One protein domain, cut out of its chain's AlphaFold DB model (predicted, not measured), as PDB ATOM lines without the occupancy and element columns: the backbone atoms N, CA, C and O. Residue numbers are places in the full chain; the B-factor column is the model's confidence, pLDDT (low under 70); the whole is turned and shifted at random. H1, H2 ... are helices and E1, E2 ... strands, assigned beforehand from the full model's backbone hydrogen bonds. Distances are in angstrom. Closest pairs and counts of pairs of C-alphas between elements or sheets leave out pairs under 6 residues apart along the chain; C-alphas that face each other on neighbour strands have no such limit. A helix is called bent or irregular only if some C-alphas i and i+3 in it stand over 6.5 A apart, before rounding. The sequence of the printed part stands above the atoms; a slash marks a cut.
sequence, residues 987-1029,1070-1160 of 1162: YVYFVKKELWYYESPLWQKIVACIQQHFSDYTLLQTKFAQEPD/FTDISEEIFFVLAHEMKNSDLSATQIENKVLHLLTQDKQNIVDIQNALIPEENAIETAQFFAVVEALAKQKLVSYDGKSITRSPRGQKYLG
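What this domain is: This is residues 987 to 1029 and 1070 to 1160 of the 1162 residues of a protein of Planctomycetes bacterium SRT547 (UniProt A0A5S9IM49). Two groups of helices stand one after the other along an elongated, loosely built model: at one end the antiparallel pair H1 and H2, with strand E2 beyond H1, and at the other end H3, H4 and H5 with a small hairpin, E3 and E4, set by residues 1099 to 1102 of H3, 1110 to 1113 of H4 and 1133 to 1138 of H5. The short strand E1 lies in the middle between H2 and H5, and the short helix H6 lies between H2 and H3. The printed part has 134 residues, with six named helices and four named strands in the order E1 H1 E2 H2 H3 H4 H5 E3 E4 H6; the one sheet is E3 - E4, antiparallel. The class is mostly helix, and the whole is loose, with a radius of gyration of the C-alphas of 17.6 A and spans of 53 by 30 by 24 A.

Where its parts are: The printed part begins with E1, residues 987 to 989, whose C-alpha 987 is at (224.645, 223.187, 171.868). H1, residues 1001 to 1013, measures 18.6 A from first to last C-alpha, and E2, residues 1019 to 1022, measures 9.7 A. After the cut, H2, residues 1070 to 1085, begins with C-alpha 1070 at (237.948, 220.431, 168.919) and measures 21.1 A; it is neither bent nor irregular, but only just: C-alphas 1072 and 1075 are 6.2 A apart. H3, residues 1091 to 1102, measures 16.5 A, H4, residues 1110 to 1117, 10.8 A, and H5, residues 1123 to 1138, 22.5 A. E3, residues 1142 to 1144, and E4, residues 1148 to 1151, are followed by H6, residues 1153 to 1159, which measures 10.3 A and ends with C-alpha 1159 at (221.829, 211.223, 183.338).

How they stand to each other: E1 pairs with no named strand; its closest C-alphas to H2 are those of Val 988 and Ala 1082, 6.0 A, and to H5 those of Tyr 989 and Ala 1135, 6.3 A. H1 and H2 touch, closest at the C-alphas of Ile 1006 and Ile 1077, 6.9 A, with a shallow tilt of 14 degrees, opposite ways. E2 also pairs with no named strand, and its closest C-alphas to H1 are those of Gln 1011 and Leu 1019, 7.8 A. H3 touches H5 with residues 1092 to 1096 alone, closest at the C-alphas of Glu 1096 and Val 1132, 6.3 A, at a steep tilt of 66 degrees, the same way. H4 is close to H5 but not clearly touching, with the C-alphas of Gln 1114 and Phe 1129 closest at 7.3 A. E3 and E4 form an antiparallel hairpin, with N 1143 and O 1150 within hydrogen-bond range at 2.9 A and N 1150 and O 1143 at 3.0 A. The closest C-alphas of H5 and E3 are those of Ala 1137 and Ser 1143, 5.7 A. H6 is close to H2 but not clearly touching, the closest C-alphas being those of Phe 1079 and Tyr 1158, 7.7 A. Every O i to N i+4 pair is within hydrogen-bond range in H1, H3, H4, H5 and H6, and 10 of 12 are in H2.

The domain as a whole: The two C-alphas farthest apart are those of Asp 1016 and Glu 1121, 56.1 A. Residues 1030 to 1069 are not printed, and C-alphas 1029 and 1070 are 21.6 A apart across the cut. The link from E1 to H1, with 11 residues, is long. Residues 1119 to 1124, of which 1123 to 1124 belong to H5, stand free. The mean pLDDT of the printed part is 82.9, and 15 residues are under 70, among them residues 1119 to 1127.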
ATOM      1  N   TYR A 987     225.890 222.541 171.480       93.50
ATOM      2  CA  TYR A 987     224.645 223.187 171.868       93.50
ATOM      3  C   TYR A 987     224.175 222.637 173.202       93.50
ATOM      4  O   TYR A 987     224.228 221.430 173.422       93.50
ATOM      5  N   VAL A 988     223.661 223.527 174.044       93.81
ATOM      6  CA  VAL A 988     222.859 223.184 175.220       93.81
ATOM      7  C   VAL A 988     221.540 223.929 175.091       93.81
ATOM      8  O   VAL A 988     221.532 225.154 174.949       93.81
ATOM      9  N   TYR A 989     220.430 223.198 175.074       90.88
ATOM     10  CA  TYR A 989     219.081 223.750 174.930       90.88
ATOM     11  C   TYR A 989     218.411 223.942 176.290       90.88
ATOM     12  O   TYR A 989     218.824 223.346 177.279       90.88
ATOM     13  N   PHE A 990     217.364 224.762 176.326       87.31
ATOM     14  CA  PHE A 990     216.558 225.065 177.511       87.31
ATOM     15  C   PHE A 990     217.410 225.626 178.652       87.31
ATOM     16  O   PHE A 990     217.422 225.122 179.773       87.31
ATOM     17  N   VAL A 991     218.177 226.665 178.319       84.12
ATOM     18  CA  VAL A 991     219.214 227.213 179.192       84.12
ATOM     19  C   VAL A 991     218.815 228.522 179.872       84.12
ATOM     20  O   VAL A 991     218.083 229.362 179.334       84.12
ATOM     21  N   LYS A 992     219.409 228.719 181.042       72.75
ATOM     22  CA  LYS A 992     219.608 229.971 181.757       72.75
ATOM     23  C   LYS A 992     220.651 230.816 181.014       72.75
ATOM     24  O   LYS A 992     221.815 230.883 181.404       72.75
ATOM     25  N   LYS A 993     220.263 231.366 179.854       73.31
ATOM     26  CA  LYS A 993     221.125 232.175 178.965       73.31
ATOM     27  C   LYS A 993     221.869 233.259 179.733       73.31
ATOM     28  O   LYS A 993     223.015 233.540 179.419       73.31
ATOM     29  N   GLU A 994     221.209 233.844 180.709       57.06
ATOM     30  CA  GLU A 994     221.696 234.850 181.635       57.06
ATOM     31  C   GLU A 994     223.025 234.606 182.338       57.06
ATOM     32  O   GLU A 994     223.741 235.554 182.636       57.06
ATOM     33  N   LEU A 995     223.409 233.350 182.555       69.12
ATOM     34  CA  LEU A 995     224.676 233.028 183.205       69.12
ATOM     35  C   LEU A 995     225.874 233.360 182.309       69.12
ATOM     36  O   LEU A 995     227.022 233.380 182.755       69.12
ATOM     37  N   TRP A 996     225.614 233.621 181.030       77.69
ATOM     38  CA  TRP A 996     226.600 234.020 180.051       77.69
ATOM     39  C   TRP A 996     226.575 235.533 179.869       77.69
ATOM     40  O   TRP A 996     225.659 236.028 179.242       77.69
ATOM     41  N   TYR A 997     227.569 236.277 180.324       71.75
ATOM     42  CA  TYR A 997     227.782 237.671 179.914       71.75
ATOM     43  C   TYR A 997     229.281 237.940 179.899       71.75
ATOM     44  O   TYR A 997     230.054 237.125 180.416       71.75
ATOM     45  N   TYR A 998     229.714 239.031 179.274       72.50
ATOM     46  CA  TYR A 998     231.136 239.368 179.223       72.50
ATOM     47  C   TYR A 998     231.759 239.352 180.630       72.50
ATOM     48  O   TYR A 998     231.316 240.074 181.516       72.50
ATOM     49  N   GLU A 999     232.781 238.513 180.820       77.62
ATOM     50  CA  GLU A 999     233.484 238.308 182.099       77.62
ATOM     51  C   GLU A 999     232.660 237.678 183.240       77.62
ATOM     52  O   GLU A 999     233.143 237.636 184.373       77.62
ATOM     53  N   SER A1000     231.487 237.090 182.965       77.38
ATOM     54  CA  SER A1000     230.758 236.289 183.960       77.38
ATOM     55  C   SER A1000     231.595 235.110 184.486       77.38
ATOM     56  O   SER A1000     232.497 234.632 183.790       77.38
ATOM     57  N   PRO A1001     231.296 234.557 185.678       81.38
ATOM     58  CA  PRO A1001     232.009 233.384 186.187       81.38
ATOM     59  C   PRO A1001     232.017 232.207 185.198       81.38
ATOM     60  O   PRO A1001     233.048 231.564 184.995       81.38
ATOM     61  N   LEU A1002     230.888 231.963 184.521       83.12
ATOM     62  CA  LEU A1002     230.787 230.935 183.486       83.12
ATOM     63  C   LEU A1002     231.605 231.292 182.239       83.12
ATOM     64  O   LEU A1002     232.299 230.430 181.703       83.12
ATOM     65  N   TRP A1003     231.566 232.552 181.794       88.38
ATOM     66  CA  TRP A1003     232.400 233.035 180.692       88.38
ATOM     67  C   TRP A1003     233.881 232.796 180.981       88.38
ATOM     68  O   TRP A1003     234.577 232.202 180.162       88.38
ATOM     69  N   GLN A1004     234.362 233.206 182.157       90.19
ATOM     70  CA  GLN A1004     235.756 233.030 182.567       90.19
ATOM     71  C   GLN A1004     236.139 231.550 182.648       90.19
ATOM     72  O   GLN A1004     237.219 231.180 182.192       90.19
ATOM     73  N   LYS A1005     235.242 230.689 183.146       93.38
ATOM     74  CA  LYS A1005     235.440 229.232 183.187       93.38
ATOM     75  C   LYS A1005     235.606 228.637 181.786       93.38
ATOM     76  O   LYS A1005     236.532 227.860 181.560       93.38
ATOM     77  N   ILE A1006     234.762 229.034 180.832       94.62
ATOM     78  CA  ILE A1006     234.870 228.589 179.435       94.62
ATOM     79  C   ILE A1006     236.121 229.165 178.756       94.62
ATOM     80  O   ILE A1006     236.820 228.430 178.062       94.62
ATOM     81  N   VAL A1007     236.456 230.438 178.983       95.25
ATOM     82  CA  VAL A1007     237.690 231.052 178.460       95.25
ATOM     83  C   VAL A1007     238.931 230.337 178.992       95.25
ATOM     84  O   VAL A1007     239.820 230.032 178.204       95.25
ATOM     85  N   ALA A1008     238.979 230.014 180.286       94.25
ATOM     86  CA  ALA A1008     240.087 229.274 180.885       94.25
ATOM     87  C   ALA A1008     240.221 227.864 180.286       94.25
ATOM     88  O   ALA A1008     241.321 227.466 179.908       94.25
ATOM     89  N   CYS A1009     239.103 227.145 180.121       94.19
ATOM     90  CA  CYS A1009     239.072 225.833 179.466       94.19
ATOM     91  C   CYS A1009     239.624 225.901 178.027       94.19
ATOM     92  O   CYS A1009     240.471 225.091 177.646       94.19
ATOM     93  N   ILE A1010     239.219 226.917 177.254       95.19
ATOM     94  CA  ILE A1010     239.727 227.171 175.896       95.19
ATOM     95  C   ILE A1010     241.228 227.487 175.917       95.19
ATOM     96  O   ILE A1010     241.999 226.864 175.194       95.19
ATOM     97  N   GLN A1011     241.670 228.429 176.748       93.81
ATOM     98  CA  GLN A1011     243.078 228.836 176.811       93.81
ATOM     99  C   GLN A1011     244.005 227.689 177.228       93.81
ATOM    100  O   GLN A1011     245.128 227.611 176.740       93.81
ATOM    101  N   GLN A1012     243.535 226.786 178.090       92.69
ATOM    102  CA  GLN A1012     244.289 225.602 178.488       92.69
ATOM    103  C   GLN A1012     244.485 224.630 177.314       92.69
ATOM    104  O   GLN A1012     245.617 224.220 177.047       92.69
ATOM    105  N   HIS A1013     243.410 224.297 176.592       93.12
ATOM    106  CA  HIS A1013     243.446 223.357 175.463       93.12
ATOM    107  C   HIS A1013     244.213 223.888 174.248       93.12
ATOM    108  O   HIS A1013     244.800 223.109 173.506       93.12
ATOM    109  N   PHE A1014     244.220 225.205 174.043       92.19
ATOM    110  CA  PHE A1014     244.891 225.852 172.912       92.19
ATOM    111  C   PHE A1014     246.104 226.682 173.352       92.19
ATOM    112  O   PHE A1014     246.410 227.702 172.741       92.19
ATOM    113  N   SER A1015     246.797 226.251 174.410       89.50
ATOM    114  CA  SER A1015     247.950 226.961 174.988       89.50
ATOM    115  C   SER A1015     249.156 227.066 174.045       89.50
ATOM    116  O   SER A1015     249.930 228.018 174.153       89.50
ATOM    117  N   ASP A1016     249.272 226.154 173.077       89.38
ATOM    118  CA  ASP A1016     250.293 226.193 172.020       89.38
ATOM    119  C   ASP A1016     249.995 227.233 170.917       89.38
ATOM    120  O   ASP A1016     250.846 227.503 170.066       89.38
ATOM    121  N   TYR A1017     248.804 227.845 170.924       89.00
ATOM    122  CA  TYR A1017     248.362 228.811 169.919       89.00
ATOM    123  C   TYR A1017     248.300 230.236 170.469       89.00
ATOM    124  O   TYR A1017     247.978 230.489 171.630       89.00
ATOM    125  N   THR A1018     248.538 231.218 169.595       88.88
ATOM    126  CA  THR A1018     248.290 232.627 169.929       88.88
ATOM    127  C   THR A1018     246.829 232.965 169.655       88.88
ATOM    128  O   THR A1018     246.440 233.216 168.516       88.88
ATOM    129  N   LEU A1019     246.017 232.995 170.711       91.31
ATOM    130  CA  LEU A1019     244.601 233.341 170.618       91.31
ATOM    131  C   LEU A1019     244.392 234.859 170.661       91.31
ATOM    132  O   LEU A1019     244.654 235.508 171.676       91.31
ATOM    133  N   LEU A1020     243.851 235.429 169.584       89.06
ATOM    134  CA  LEU A1020     243.381 236.810 169.566       89.06
ATOM    135  C   LEU A1020     241.894 236.852 169.928       89.06
ATOM    136  O   LEU A1020     241.053 236.366 169.169       89.06
ATOM    137  N   GLN A1021     241.558 237.458 171.069       89.69
ATOM    138  CA  GLN A1021     240.169 237.757 171.417       89.69
ATOM    139  C   GLN A1021     239.723 239.055 170.745       89.69
ATOM    140  O   GLN A1021     240.398 240.080 170.862       89.69
ATOM    141  N   THR A1022     238.560 239.044 170.098       85.50
ATOM    142  CA  THR A1022     237.934 240.266 169.568       85.50
ATOM    143  C   THR A1022     236.726 240.641 170.415       85.50
ATOM    144  O   THR A1022     235.890 239.792 170.715       85.50
ATOM    145  N   LYS A1023     236.621 241.922 170.787       81.25
ATOM    146  CA  LYS A1023     235.450 242.475 171.481       81.25
ATOM    147  C   LYS A1023     234.593 243.267 170.500       81.25
ATOM    148  O   LYS A1023     235.067 244.235 169.908       81.25
ATOM    149  N   PHE A1024     233.326 242.887 170.373       77.62
ATOM    150  CA  PHE A1024     232.352 243.607 169.559       77.62
ATOM    151  C   PHE A1024     231.573 244.587 170.435       77.62
ATOM    152  O   PHE A1024     230.915 244.175 171.382       77.62
ATOM    153  N   ALA A1025     231.631 245.884 170.124       66.19
ATOM    154  CA  ALA A1025     230.962 246.912 170.930       66.19
ATOM    155  C   ALA A1025     229.435 246.720 171.001       66.19
ATOM    156  O   ALA A1025     228.838 246.963 172.040       66.19
ATOM    157  N   GLN A1026     228.827 246.250 169.908       66.12
ATOM    158  CA  GLN A1026     227.375 246.087 169.777       66.12
ATOM    159  C   GLN A1026     226.858 244.717 170.266       66.12
ATOM    160  O   GLN A1026     225.658 244.553 170.451       66.12
ATOM    161  N   GLU A1027     227.747 243.732 170.452       74.56
ATOM    162  CA  GLU A1027     227.441 242.378 170.953       74.56
ATOM    163  C   GLU A1027     228.557 241.927 171.921       74.56
ATOM    164  O   GLU A1027     229.314 241.000 171.611       74.56
ATOM    165  N   PRO A1028     228.708 242.594 173.084       71.06
ATOM    166  CA  PRO A1028     229.813 242.338 174.014       71.06
ATOM    167  C   PRO A1028     229.818 240.908 174.581       71.06
ATOM    168  O   PRO A1028     230.880 240.388 174.918       71.06
ATOM    169  N   ASP A1029     228.653 240.257 174.609       78.06
ATOM    170  CA  ASP A1029     228.436 238.875 175.058       78.06
ATOM    171  C   ASP A1029     228.771 237.805 174.002       78.06
ATOM    172  O   ASP A1029     228.542 236.608 174.219       78.06
ATOM    173  N   PHE A1070     239.333 219.962 168.794       93.69
ATOM    174  CA  PHE A1070     237.948 220.431 168.919       93.69
ATOM    175  C   PHE A1070     237.036 219.378 169.549       93.69
ATOM    176  O   PHE A1070     236.117 219.736 170.283       93.69
ATOM    177  N   THR A1071     237.241 218.098 169.236       90.88
ATOM    178  CA  THR A1071     236.426 217.004 169.774       90.88
ATOM    179  C   THR A1071     236.665 216.892 171.273       90.88
ATOM    180  O   THR A1071     235.690 216.912 172.029       90.88
ATOM    181  N   ASP A1072     237.932 216.885 171.685       88.56
ATOM    182  CA  ASP A1072     238.350 216.745 173.081       88.56
ATOM    183  C   ASP A1072     237.727 217.826 173.974       88.56
ATOM    184  O   ASP A1072     237.022 217.515 174.937       88.56
ATOM    185  N   ILE A1073     237.868 219.100 173.593       94.38
ATOM    186  CA  ILE A1073     237.304 220.214 174.369       94.38
ATOM    187  C   ILE A1073     235.766 220.270 174.305       94.38
ATOM    188  O   ILE A1073     235.111 220.746 175.236       94.38
ATOM    189  N   SER A1074     235.148 219.797 173.214       93.12
ATOM    190  CA  SER A1074     233.697 219.934 173.012       93.12
ATOM    191  C   SER A1074     232.863 219.151 174.024       93.12
ATOM    192  O   SER A1074     231.791 219.619 174.418       93.12
ATOM    193  N   GLU A1075     233.336 217.977 174.450       90.81
ATOM    194  CA  GLU A1075     232.678 217.186 175.493       90.81
ATOM    195  C   GLU A1075     232.797 217.878 176.852       90.81
ATOM    196  O   GLU A1075     231.799 218.015 177.559       90.81
ATOM    197  N   GLU A1076     233.983 218.377 177.202       92.50
ATOM    198  CA  GLU A1076     234.207 219.087 178.465       92.50
ATOM    199  C   GLU A1076     233.318 220.331 178.574       92.50
ATOM    200  O   GLU A1076     232.563 220.483 179.540       92.50
ATOM    201  N   ILE A1077     233.324 221.177 177.540       95.19
ATOM    202  CA  ILE A1077     232.493 222.385 177.491       95.19
ATOM    203  C   ILE A1077     231.007 222.041 177.538       95.19
ATOM    204  O   ILE A1077     230.257 222.749 178.210       95.19
ATOM    205  N   PHE A1078     230.559 220.973 176.866       95.25
ATOM    206  CA  PHE A1078     229.159 220.552 176.932       95.25
ATOM    207  C   PHE A1078     228.729 220.296 178.377       95.25
ATOM    208  O   PHE A1078     227.717 220.847 178.804       95.25
ATOM    209  N   PHE A1079     229.492 219.509 179.141       93.62
ATOM    210  CA  PHE A1079     229.130 219.191 180.524       93.62
ATOM    211  C   PHE A1079     229.214 220.406 181.447       93.62
ATOM    212  O   PHE A1079     228.341 220.560 182.300       93.62
ATOM    213  N   VAL A1080     230.187 221.303 181.253       94.06
ATOM    214  CA  VAL A1080     230.241 222.571 182.001       94.06
ATOM    215  C   VAL A1080     228.995 223.409 181.721       94.06
ATOM    216  O   VAL A1080     228.309 223.820 182.652       94.06
ATOM    217  N   LEU A1081     228.657 223.634 180.449       94.44
ATOM    218  CA  LEU A1081     227.491 224.438 180.079       94.44
ATOM    219  C   LEU A1081     226.178 223.785 180.514       94.44
ATOM    220  O   LEU A1081     225.286 224.477 180.989       94.44
ATOM    221  N   ALA A1082     226.039 222.471 180.363       92.69
ATOM    222  CA  ALA A1082     224.826 221.762 180.740       92.69
ATOM    223  C   ALA A1082     224.621 221.760 182.261       92.69
ATOM    224  O   ALA A1082     223.508 222.002 182.715       92.69
ATOM    225  N   HIS A1083     225.683 221.570 183.048       91.38
ATOM    226  CA  HIS A1083     225.609 221.634 184.507       91.38
ATOM    227  C   HIS A1083     225.219 223.029 185.008       91.38
ATOM    228  O   HIS A1083     224.332 223.161 185.847       91.38
ATOM    229  N   GLU A1084     225.867 224.066 184.480       88.69
ATOM    230  CA  GLU A1084     225.698 225.436 184.969       88.69
ATOM    231  C   GLU A1084     224.406 226.064 184.427       88.69
ATOM    232  O   GLU A1084     223.693 226.752 185.155       88.69
ATOM    233  N   MET A1085     224.071 225.820 183.152       89.88
ATOM    234  CA  MET A1085     223.022 226.568 182.456       89.88
ATOM    235  C   MET A1085     221.682 225.858 182.317       89.88
ATOM    236  O   MET A1085     220.734 226.528 181.922       89.88
ATOM    237  N   LYS A1086     221.516 224.554 182.558       90.38
ATOM    238  CA  LYS A1086     220.207 223.925 182.294       90.38
ATOM    239  C   LYS A1086     219.109 224.519 183.189       90.38
ATOM    240  O   LYS A1086     219.280 224.660 184.399       90.38
ATOM    241  N   ASN A1087     217.965 224.878 182.602       83.94
ATOM    242  CA  ASN A1087     216.824 225.397 183.351       83.94
ATOM    243  C   ASN A1087     215.813 224.279 183.641       83.94
ATOM    244  O   ASN A1087     215.035 223.901 182.765       83.94
ATOM    245  N   SER A1088     215.817 223.767 184.873       81.69
ATOM    246  CA  SER A1088     214.915 222.711 185.358       81.69
ATOM    247  C   SER A1088     213.435 223.094 185.377       81.69
ATOM    248  O   SER A1088     212.577 222.210 185.378       81.69
ATOM    249  N   ASP A1089     213.129 224.390 185.385       76.75
ATOM    250  CA  ASP A1089     211.776 224.897 185.627       76.75
ATOM    251  C   ASP A1089     210.938 224.934 184.342       76.75
ATOM    252  O   ASP A1089     209.716 225.063 184.384       76.75
ATOM    253  N   LEU A1090     211.583 224.793 183.179       76.19
ATOM    254  CA  LEU A1090     210.911 224.762 181.885       76.19
ATOM    255  C   LEU A1090     210.268 223.395 181.631       76.19
ATOM    256  O   LEU A1090     210.924 222.356 181.740       76.19
ATOM    257  N   SER A1091     209.014 223.400 181.168       75.62
ATOM    258  CA  SER A1091     208.298 222.186 180.743       75.62
ATOM    259  C   SER A1091     209.083 221.394 179.693       75.62
ATOM    260  O   SER A1091     209.175 220.172 179.775       75.62
ATOM    261  N   ALA A1092     209.737 222.089 178.760       80.81
ATOM    262  CA  ALA A1092     210.590 221.484 177.745       80.81
ATOM    263  C   ALA A1092     211.755 220.671 178.347       80.81
ATOM    264  O   ALA A1092     212.030 219.571 177.876       80.81
ATOM    265  N   THR A1093     212.391 221.151 179.422       85.94
ATOM    266  CA  THR A1093     213.457 220.416 180.132       85.94
ATOM    267  C   THR A1093     212.908 219.193 180.866       85.94
ATOM    268  O   THR A1093     213.553 218.149 180.930       85.94
ATOM    269  N   GLN A1094     211.694 219.287 181.409       85.00
ATOM    270  CA  GLN A1094     211.035 218.155 182.061       85.00
ATOM    271  C   GLN A1094     210.683 217.060 181.048       85.00
ATOM    272  O   GLN A1094     210.903 215.881 181.324       85.00
ATOM    273  N   ILE A1095     210.182 217.441 179.868       84.62
ATOM    274  CA  ILE A1095     209.947 216.520 178.746       84.62
ATOM    275  C   ILE A1095     211.272 215.908 178.290       84.62
ATOM    276  O   ILE A1095     211.345 214.692 178.148       84.62
ATOM    277  N   GLU A1096     212.328 216.715 178.135       90.56
ATOM    278  CA  GLU A1096     213.674 216.248 177.774       90.56
ATOM    279  C   GLU A1096     214.141 215.115 178.702       90.56
ATOM    280  O   GLU A1096     214.508 214.035 178.237       90.56
ATOM    281  N   ASN A1097     214.044 215.328 180.016       87.62
ATOM    282  CA  ASN A1097     214.426 214.336 181.018       87.62
ATOM    283  C   ASN A1097     213.535 213.089 180.977       87.62
ATOM    284  O   ASN A1097     214.055 211.978 181.059       87.62
ATOM    285  N   LYS A1098     212.212 213.243 180.835       87.81
ATOM    286  CA  LYS A1098     211.285 212.104 180.731       87.81
ATOM    287  C   LYS A1098     211.585 211.246 179.504       87.81
ATOM    288  O   LYS A1098     211.654 210.028 179.629       87.81
ATOM    289  N   VAL A1099     211.811 211.873 178.348       88.25
ATOM    290  CA  VAL A1099     212.211 211.176 177.119       88.25
ATOM    291  C   VAL A1099     213.509 210.413 177.364       88.25
ATOM    292  O   VAL A1099     213.554 209.213 177.132       88.25
ATOM    293  N   LEU A1100     214.542 211.060 177.911       88.44
ATOM    294  CA  LEU A1100     215.830 210.404 178.166       88.44
ATOM    295  C   LEU A1100     215.749 209.214 179.138       88.44
ATOM    296  O   LEU A1100     216.496 208.256 178.947       88.44
ATOM    297  N   HIS A1101     214.859 209.244 180.136       86.69
ATOM    298  CA  HIS A1101     214.641 208.119 181.060       86.69
ATOM    299  C   HIS A1101     213.806 206.983 180.451       86.69
ATOM    300  O   HIS A1101     213.991 205.828 180.825       86.69
ATOM    301  N   LEU A1102     212.887 207.289 179.527       85.44
ATOM    302  CA  LEU A1102     212.106 206.278 178.802       85.44
ATOM    303  C   LEU A1102     212.922 205.570 177.713       85.44
ATOM    304  O   LEU A1102     212.569 204.461 177.300       85.44
ATOM    305  N   LEU A1103     213.990 206.211 177.230       85.00
ATOM    306  CA  LEU A1103     214.840 205.662 176.184       85.00
ATOM    307  C   LEU A1103     215.812 204.608 176.722       85.00
ATOM    308  O   LEU A1103     216.622 204.855 177.617       85.00
ATOM    309  N   THR A1104     215.789 203.440 176.090       70.94
ATOM    310  CA  THR A1104     216.762 202.358 176.292       70.94
ATOM    311  C   THR A1104     217.927 202.477 175.293       70.94
ATOM    312  O   THR A1104     218.054 203.476 174.578       70.94
ATOM    313  N   GLN A1105     218.831 201.488 175.263       62.31
ATOM    314  CA  GLN A1105     219.872 201.410 174.225       62.31
ATOM    315  C   GLN A1105     219.334 200.928 172.866       62.31
ATOM    316  O   GLN A1105     220.028 201.074 171.861       62.31
ATOM    317  N   ASP A1106     218.106 200.409 172.813       71.75
ATOM    318  CA  ASP A1106     217.485 199.938 171.578       71.75
ATOM    319  C   ASP A1106     216.741 201.065 170.841       71.75
ATOM    320  O   ASP A1106     216.345 202.079 171.421       71.75
ATOM    321  N   LYS A1107     216.551 200.907 169.523       76.00
ATOM    322  CA  LYS A1107     215.718 201.818 168.720       76.00
ATOM    323  C   LYS A1107     214.254 201.698 169.138       76.00
ATOM    324  O   LYS A1107     213.667 200.626 169.029       76.00
ATOM    325  N   GLN A1108     213.654 202.817 169.537       82.69
ATOM    326  CA  GLN A1108     212.234 202.913 169.883       82.69
ATOM    327  C   GLN A1108     211.510 203.837 168.903       82.69
ATOM    328  O   GLN A1108     212.094 204.800 168.406       82.69
ATOM    329  N   ASN A1109     210.242 203.545 168.613       82.56
ATOM    330  CA  ASN A1109     209.413 204.389 167.755       82.56
ATOM    331  C   ASN A1109     209.052 205.684 168.495       82.56
ATOM    332  O   ASN A1109     208.595 205.651 169.637       82.56
ATOM    333  N   ILE A1110     209.254 206.828 167.843       82.94
ATOM    334  CA  ILE A1110     209.023 208.134 168.461       82.94
ATOM    335  C   ILE A1110     207.546 208.385 168.789       82.94
ATOM    336  O   ILE A1110     207.255 209.045 169.783       82.94
ATOM    337  N   VAL A1111     206.623 207.825 168.001       80.50
ATOM    338  CA  VAL A1111     205.172 207.964 168.205       80.50
ATOM    339  C   VAL A1111     204.733 207.238 169.475       80.50
ATOM    340  O   VAL A1111     203.893 207.743 170.211       80.50
ATOM    341  N   ASP A1112     205.349 206.099 169.792       83.31
ATOM    342  CA  ASP A1112     205.042 205.366 171.024       83.31
ATOM    343  C   ASP A1112     205.502 206.155 172.260       83.31
ATOM    344  O   ASP A1112     204.779 206.245 173.252       83.31
ATOM    345  N   ILE A1113     206.678 206.793 172.180       84.12
ATOM    346  CA  ILE A1113     207.190 207.685 173.232       84.12
ATOM    347  C   ILE A1113     206.304 208.927 173.377       84.12
ATOM    348  O   ILE A1113     206.012 209.340 174.500       84.12
ATOM    349  N   GLN A1114     205.860 209.509 172.259       83.69
ATOM    350  CA  GLN A1114     204.924 210.631 172.255       83.69
ATOM    351  C   GLN A1114     203.622 210.246 172.959       83.69
ATOM    352  O   GLN A1114     203.254 210.904 173.925       83.69
ATOM    353  N   ASN A1115     202.964 209.164 172.531       81.31
ATOM    354  CA  ASN A1115     201.686 208.713 173.088       81.31
ATOM    355  C   ASN A1115     201.782 208.389 174.587       81.31
ATOM    356  O   ASN A1115     200.826 208.600 175.332       81.31
ATOM    357  N   ALA A1116     202.939 207.903 175.049       81.19
ATOM    358  CA  ALA A1116     203.188 207.647 176.465       81.19
ATOM    359  C   ALA A1116     203.303 208.930 177.310       81.19
ATOM    360  O   ALA A1116     203.027 208.902 178.509       81.19
ATOM    361  N   LEU A1117     203.731 210.046 176.712       78.12
ATOM    362  CA  LEU A1117     203.965 211.316 177.405       78.12
ATOM    363  C   LEU A1117     202.840 212.337 177.208       78.12
ATOM    364  O   LEU A1117     202.617 213.158 178.096       78.12
ATOM    365  N   ILE A1118     202.166 212.292 176.059       75.06
ATOM    366  CA  ILE A1118     201.132 213.227 175.608       75.06
ATOM    367  C   ILE A1118     200.018 212.392 174.947       75.06
ATOM    368  O   ILE A1118     200.075 212.136 173.745       75.06
ATOM    369  N   PRO A1119     199.033 211.906 175.725       57.69
ATOM    370  CA  PRO A1119     198.046 210.934 175.243       57.69
ATOM    371  C   PRO A1119     196.919 211.507 174.358       57.69
ATOM    372  O   PRO A1119     196.128 210.723 173.843       57.69
ATOM    373  N   GLU A1120     196.801 212.834 174.196       53.53
ATOM    374  CA  GLU A1120     195.670 213.497 173.509       53.53
ATOM    375  C   GLU A1120     196.081 214.325 172.269       53.53
ATOM    376  O   GLU A1120     197.192 214.849 172.194       53.53
ATOM    377  N   GLU A1121     195.154 214.468 171.304       54.81
ATOM    378  CA  GLU A1121     195.285 215.166 170.003       54.81
ATOM    379  C   GLU A1121     195.432 216.704 170.115       54.81
ATOM    380  O   GLU A1121     194.748 217.475 169.437       54.81
ATOM    381  N   ASN A1122     196.340 217.201 170.957       63.44
ATOM    382  CA  ASN A1122     196.710 218.612 170.959       63.44
ATOM    383  C   ASN A1122     197.895 218.843 170.007       63.44
ATOM    384  O   ASN A1122     199.047 218.501 170.297       63.44
ATOM    385  N   ALA A1123     197.613 219.454 168.854       58.25
ATOM    386  CA  ALA A1123     198.615 219.757 167.832       58.25
ATOM    387  C   ALA A1123     199.769 220.637 168.358       58.25
ATOM    388  O   ALA A1123     200.905 220.495 167.902       58.25
ATOM    389  N   ILE A1124     199.501 221.504 169.342       57.78
ATOM    390  CA  ILE A1124     200.502 222.391 169.950       57.78
ATOM    391  C   ILE A1124     201.483 221.592 170.804       57.78
ATOM    392  O   ILE A1124     202.697 221.724 170.650       57.78
ATOM    393  N   GLU A1125     200.966 220.739 171.683       66.94
ATOM    394  CA  GLU A1125     201.787 219.904 172.568       66.94
ATOM    395  C   GLU A1125     202.593 218.878 171.769       66.94
ATOM    396  O   GLU A1125     203.771 218.650 172.050       66.94
ATOM    397  N   THR A1126     202.001 218.343 170.700       68.94
ATOM    398  CA  THR A1126     202.692 217.471 169.743       68.94
ATOM    399  C   THR A1126     203.858 218.196 169.065       68.94
ATOM    400  O   THR A1126     204.980 217.688 169.051       68.94
ATOM    401  N   ALA A1127     203.638 219.406 168.543       65.88
ATOM    402  CA  ALA A1127     204.702 220.193 167.921       65.88
ATOM    403  C   ALA A1127     205.822 220.539 168.920       65.88
ATOM    404  O   ALA A1127     207.006 220.438 168.590       65.88
ATOM    405  N   GLN A1128     205.465 220.891 170.159       70.25
ATOM    406  CA  GLN A1128     206.430 221.156 171.229       70.25
ATOM    407  C   GLN A1128     207.258 219.918 171.581       70.25
ATOM    408  O   GLN A1128     208.475 220.025 171.744       70.25
ATOM    409  N   PHE A1129     206.638 218.739 171.652       82.50
ATOM    410  CA  PHE A1129     207.343 217.479 171.883       82.50
ATOM    411  C   PHE A1129     208.392 217.207 170.804       82.50
ATOM    412  O   PHE A1129     209.560 216.978 171.124       82.50
ATOM    413  N   PHE A1130     208.018 217.306 169.527       78.44
ATOM    414  CA  PHE A1130     208.970 217.094 168.436       78.44
ATOM    415  C   PHE A1130     210.084 218.149 168.415       78.44
ATOM    416  O   PHE A1130     211.230 217.809 168.123       78.44
ATOM    417  N   ALA A1131     209.809 219.392 168.821       74.38
ATOM    418  CA  ALA A1131     210.851 220.403 169.004       74.38
ATOM    419  C   ALA A1131     211.855 220.020 170.114       74.38
ATOM    420  O   ALA A1131     213.061 220.234 169.959       74.38
ATOM    421  N   VAL A1132     211.394 219.412 171.214       84.44
ATOM    422  CA  VAL A1132     212.273 218.873 172.272       84.44
ATOM    423  C   VAL A1132     213.103 217.697 171.759       84.44
ATOM    424  O   VAL A1132     214.298 217.617 172.045       84.44
ATOM    425  N   VAL A1133     212.515 216.814 170.953       83.88
ATOM    426  CA  VAL A1133     213.224 215.687 170.324       83.88
ATOM    427  C   VAL A1133     214.324 216.180 169.380       83.88
ATOM    428  O   VAL A1133     215.452 215.684 169.425       83.88
ATOM    429  N   GLU A1134     214.047 217.203 168.570       81.12
ATOM    430  CA  GLU A1134     215.074 217.842 167.745       81.12
ATOM    431  C   GLU A1134     216.179 218.479 168.597       81.12
ATOM    432  O   GLU A1134     217.362 218.344 168.272       81.12
ATOM    433  N   ALA A1135     215.825 219.148 169.698       86.38
ATOM    434  CA  ALA A1135     216.796 219.723 170.627       86.38
ATOM    435  C   ALA A1135     217.695 218.643 171.255       86.38
ATOM    436  O   ALA A1135     218.913 218.818 171.321       86.38
ATOM    437  N   LEU A1136     217.139 217.500 171.663       90.38
ATOM    438  CA  LEU A1136     217.894 216.339 172.152       90.38
ATOM    439  C   LEU A1136     218.899 215.831 171.111       90.38
ATOM    440  O   LEU A1136     220.068 215.589 171.435       90.38
ATOM    441  N   ALA A1137     218.465 215.704 169.855       85.50
ATOM    442  CA  ALA A1137     219.316 215.254 168.760       85.50
ATOM    443  C   ALA A1137     220.441 216.263 168.464       85.50
ATOM    444  O   ALA A1137     221.604 215.879 168.327       85.50
ATOM    445  N   LYS A1138     220.137 217.569 168.454       86.62
ATOM    446  CA  LYS A1138     221.125 218.649 168.257       86.62
ATOM    447  C   LYS A1138     222.146 218.741 169.401       86.62
ATOM    448  O   LYS A1138     223.292 219.109 169.154       86.62
ATOM    449  N   GLN A1139     221.767 218.370 170.626       91.56
ATOM    450  CA  GLN A1139     222.679 218.240 171.778       91.56
ATOM    451  C   GLN A1139     223.533 216.958 171.728       91.56
ATOM    452  O   GLN A1139     224.441 216.784 172.547       91.56
ATOM    453  N   LYS A1140     223.266 216.063 170.766       90.75
ATOM    454  CA  LYS A1140     223.828 214.708 170.663       90.75
ATOM    455  C   LYS A1140     223.525 213.830 171.882       90.75
ATOM    456  O   LYS A1140     224.295 212.921 172.177       90.75
ATOM    457  N   LEU A1141     222.421 214.075 172.592       91.62
ATOM    458  CA  LEU A1141     221.961 213.232 173.709       91.62
ATOM    459  C   LEU A1141     221.195 211.994 173.214       91.62
ATOM    460  O   LEU A1141     221.152 210.966 173.890       91.62
ATOM    461  N   VAL A1142     220.639 212.076 172.006       89.56
ATOM    462  CA  VAL A1142     219.951 210.982 171.312       89.56
ATOM    463  C   VAL A1142     220.349 210.958 169.836       89.56
ATOM    464  O   VAL A1142     220.820 211.958 169.293       89.56
ATOM    465  N   SER A1143     220.118 209.826 169.180       84.06
ATOM    466  CA  SER A1143     220.059 209.718 167.722       84.06
ATOM    467  C   SER A1143     218.594 209.661 167.293       84.06
ATOM    468  O   SER A1143     217.851 208.850 167.839       84.06
ATOM    469  N   TYR A1144     218.187 210.493 166.330       81.56
ATOM    470  CA  TYR A1144     216.814 210.563 165.817       81.56
ATOM    471  C   TYR A1144     216.813 210.600 164.285       81.56
ATOM    472  O   TYR A1144     217.477 211.452 163.692       81.56
ATOM    473  N   ASP A1145     216.083 209.681 163.648       72.94
ATOM    474  CA  ASP A1145     216.012 209.534 162.181       72.94
ATOM    475  C   ASP A1145     214.662 209.970 161.575       72.94
ATOM    476  O   ASP A1145     214.386 209.715 160.405       72.94
ATOM    477  N   GLY A1146     213.814 210.644 162.360       69.25
ATOM    478  CA  GLY A1146     212.467 211.053 161.946       69.25
ATOM    479  C   GLY A1146     211.375 210.030 162.274       69.25
ATOM    480  O   GLY A1146     210.197 210.373 162.235       69.25
ATOM    481  N   LYS A1147     211.741 208.785 162.614       73.38
ATOM    482  CA  LYS A1147     210.795 207.728 163.021       73.38
ATOM    483  C   LYS A1147     211.201 207.041 164.316       73.38
ATOM    484  O   LYS A1147     210.352 206.723 165.142       73.38
ATOM    485  N   SER A1148     212.493 206.798 164.482       79.62
ATOM    486  CA  SER A1148     213.066 206.071 165.608       79.62
ATOM    487  C   SER A1148     214.035 206.948 166.385       79.62
ATOM    488  O   SER A1148     214.717 207.807 165.816       79.62
ATOM    489  N   ILE A1149     214.121 206.694 167.685       86.19
ATOM    490  CA  ILE A1149     214.977 207.411 168.624       86.19
ATOM    491  C   ILE A1149     215.749 206.423 169.515       86.19
ATOM    492  O   ILE A1149     215.217 205.386 169.910       86.19
ATOM    493  N   THR A1150     217.014 206.736 169.814       88.12
ATOM    494  CA  THR A1150     217.888 205.936 170.700       88.12
ATOM    495  C   THR A1150     218.767 206.842 171.554       88.12
ATOM    496  O   THR A1150     219.268 207.860 171.065       88.12
ATOM    497  N   ARG A1151     219.002 206.470 172.819       89.94
ATOM    498  CA  ARG A1151     219.875 207.215 173.741       89.94
ATOM    499  C   ARG A1151     221.351 207.090 173.345       89.94
ATOM    500  O   ARG A1151     221.845 205.987 173.127       89.94
ATOM    501  N   SER A1152     222.067 208.213 173.260       89.88
ATOM    502  CA  SER A1152     223.494 208.231 172.905       89.88
ATOM    503  C   SER A1152     224.402 207.976 174.128       89.88
ATOM    504  O   SER A1152     223.940 208.116 175.265       89.88
ATOM    505  N   PRO A1153     225.708 207.687 173.940       88.19
ATOM    506  CA  PRO A1153     226.670 207.610 175.047       88.19
ATOM    507  C   PRO A1153     226.753 208.904 175.873       88.19
ATOM    508  O   PRO A1153     226.785 208.862 177.101       88.19
ATOM    509  N   ARG A1154     226.707 210.072 175.213       90.88
ATOM    510  CA  ARG A1154     226.648 211.372 175.898       90.88
ATOM    511  C   ARG A1154     225.366 211.501 176.726       90.88
ATOM    512  O   ARG A1154     225.418 212.004 177.842       90.88
ATOM    513  N   GLY A1155     224.240 211.001 176.209       89.81
ATOM    514  CA  GLY A1155     222.960 210.941 176.919       89.81
ATOM    515  C   GLY A1155     223.002 210.103 178.199       89.81
ATOM    516  O   GLY A1155     222.418 210.503 179.199       89.81
ATOM    517  N   GLN A1156     223.734 208.984 178.201       86.50
ATOM    518  CA  GLN A1156     223.921 208.147 179.399       86.50
ATOM    519  C   GLN A1156     224.717 208.887 180.476       86.50
ATOM    520  O   GLN A1156     224.275 209.000 181.618       86.50
ATOM    521  N   LYS A1157     225.855 209.474 180.089       88.25
ATOM    522  CA  LYS A1157     226.692 210.264 181.000       88.25
ATOM    523  C   LYS A1157     225.957 211.496 181.540       88.25
ATOM    524  O   LYS A1157     226.143 211.858 182.694       88.25
ATOM    525  N   TYR A1158     225.097 212.117 180.731       89.06
ATOM    526  CA  TYR A1158     224.271 213.257 181.143       89.06
ATOM    527  C   TYR A1158     223.263 212.914 182.251       89.06
ATOM    528  O   TYR A1158     223.004 213.757 183.104       89.06
ATOM    529  N   LEU A1159     222.737 211.685 182.282       84.06
ATOM    530  CA  LEU A1159     221.829 211.223 183.338       84.06
ATOM    531  C   LEU A1159     222.543 210.766 184.622       84.06
ATOM    532  O   LEU A1159     221.882 210.557 185.633       84.06
ATOM    533  N   GLY A1160     223.873 210.634 184.603       71.75
ATOM    534  CA  GLY A1160     224.634 210.078 185.726       71.75
ATOM    535  C   GLY A1160     224.586 208.548 185.818       71.75
ATOM    536  O   GLY A1160     224.913 207.998 186.863       71.75
TER     537      GLY A1160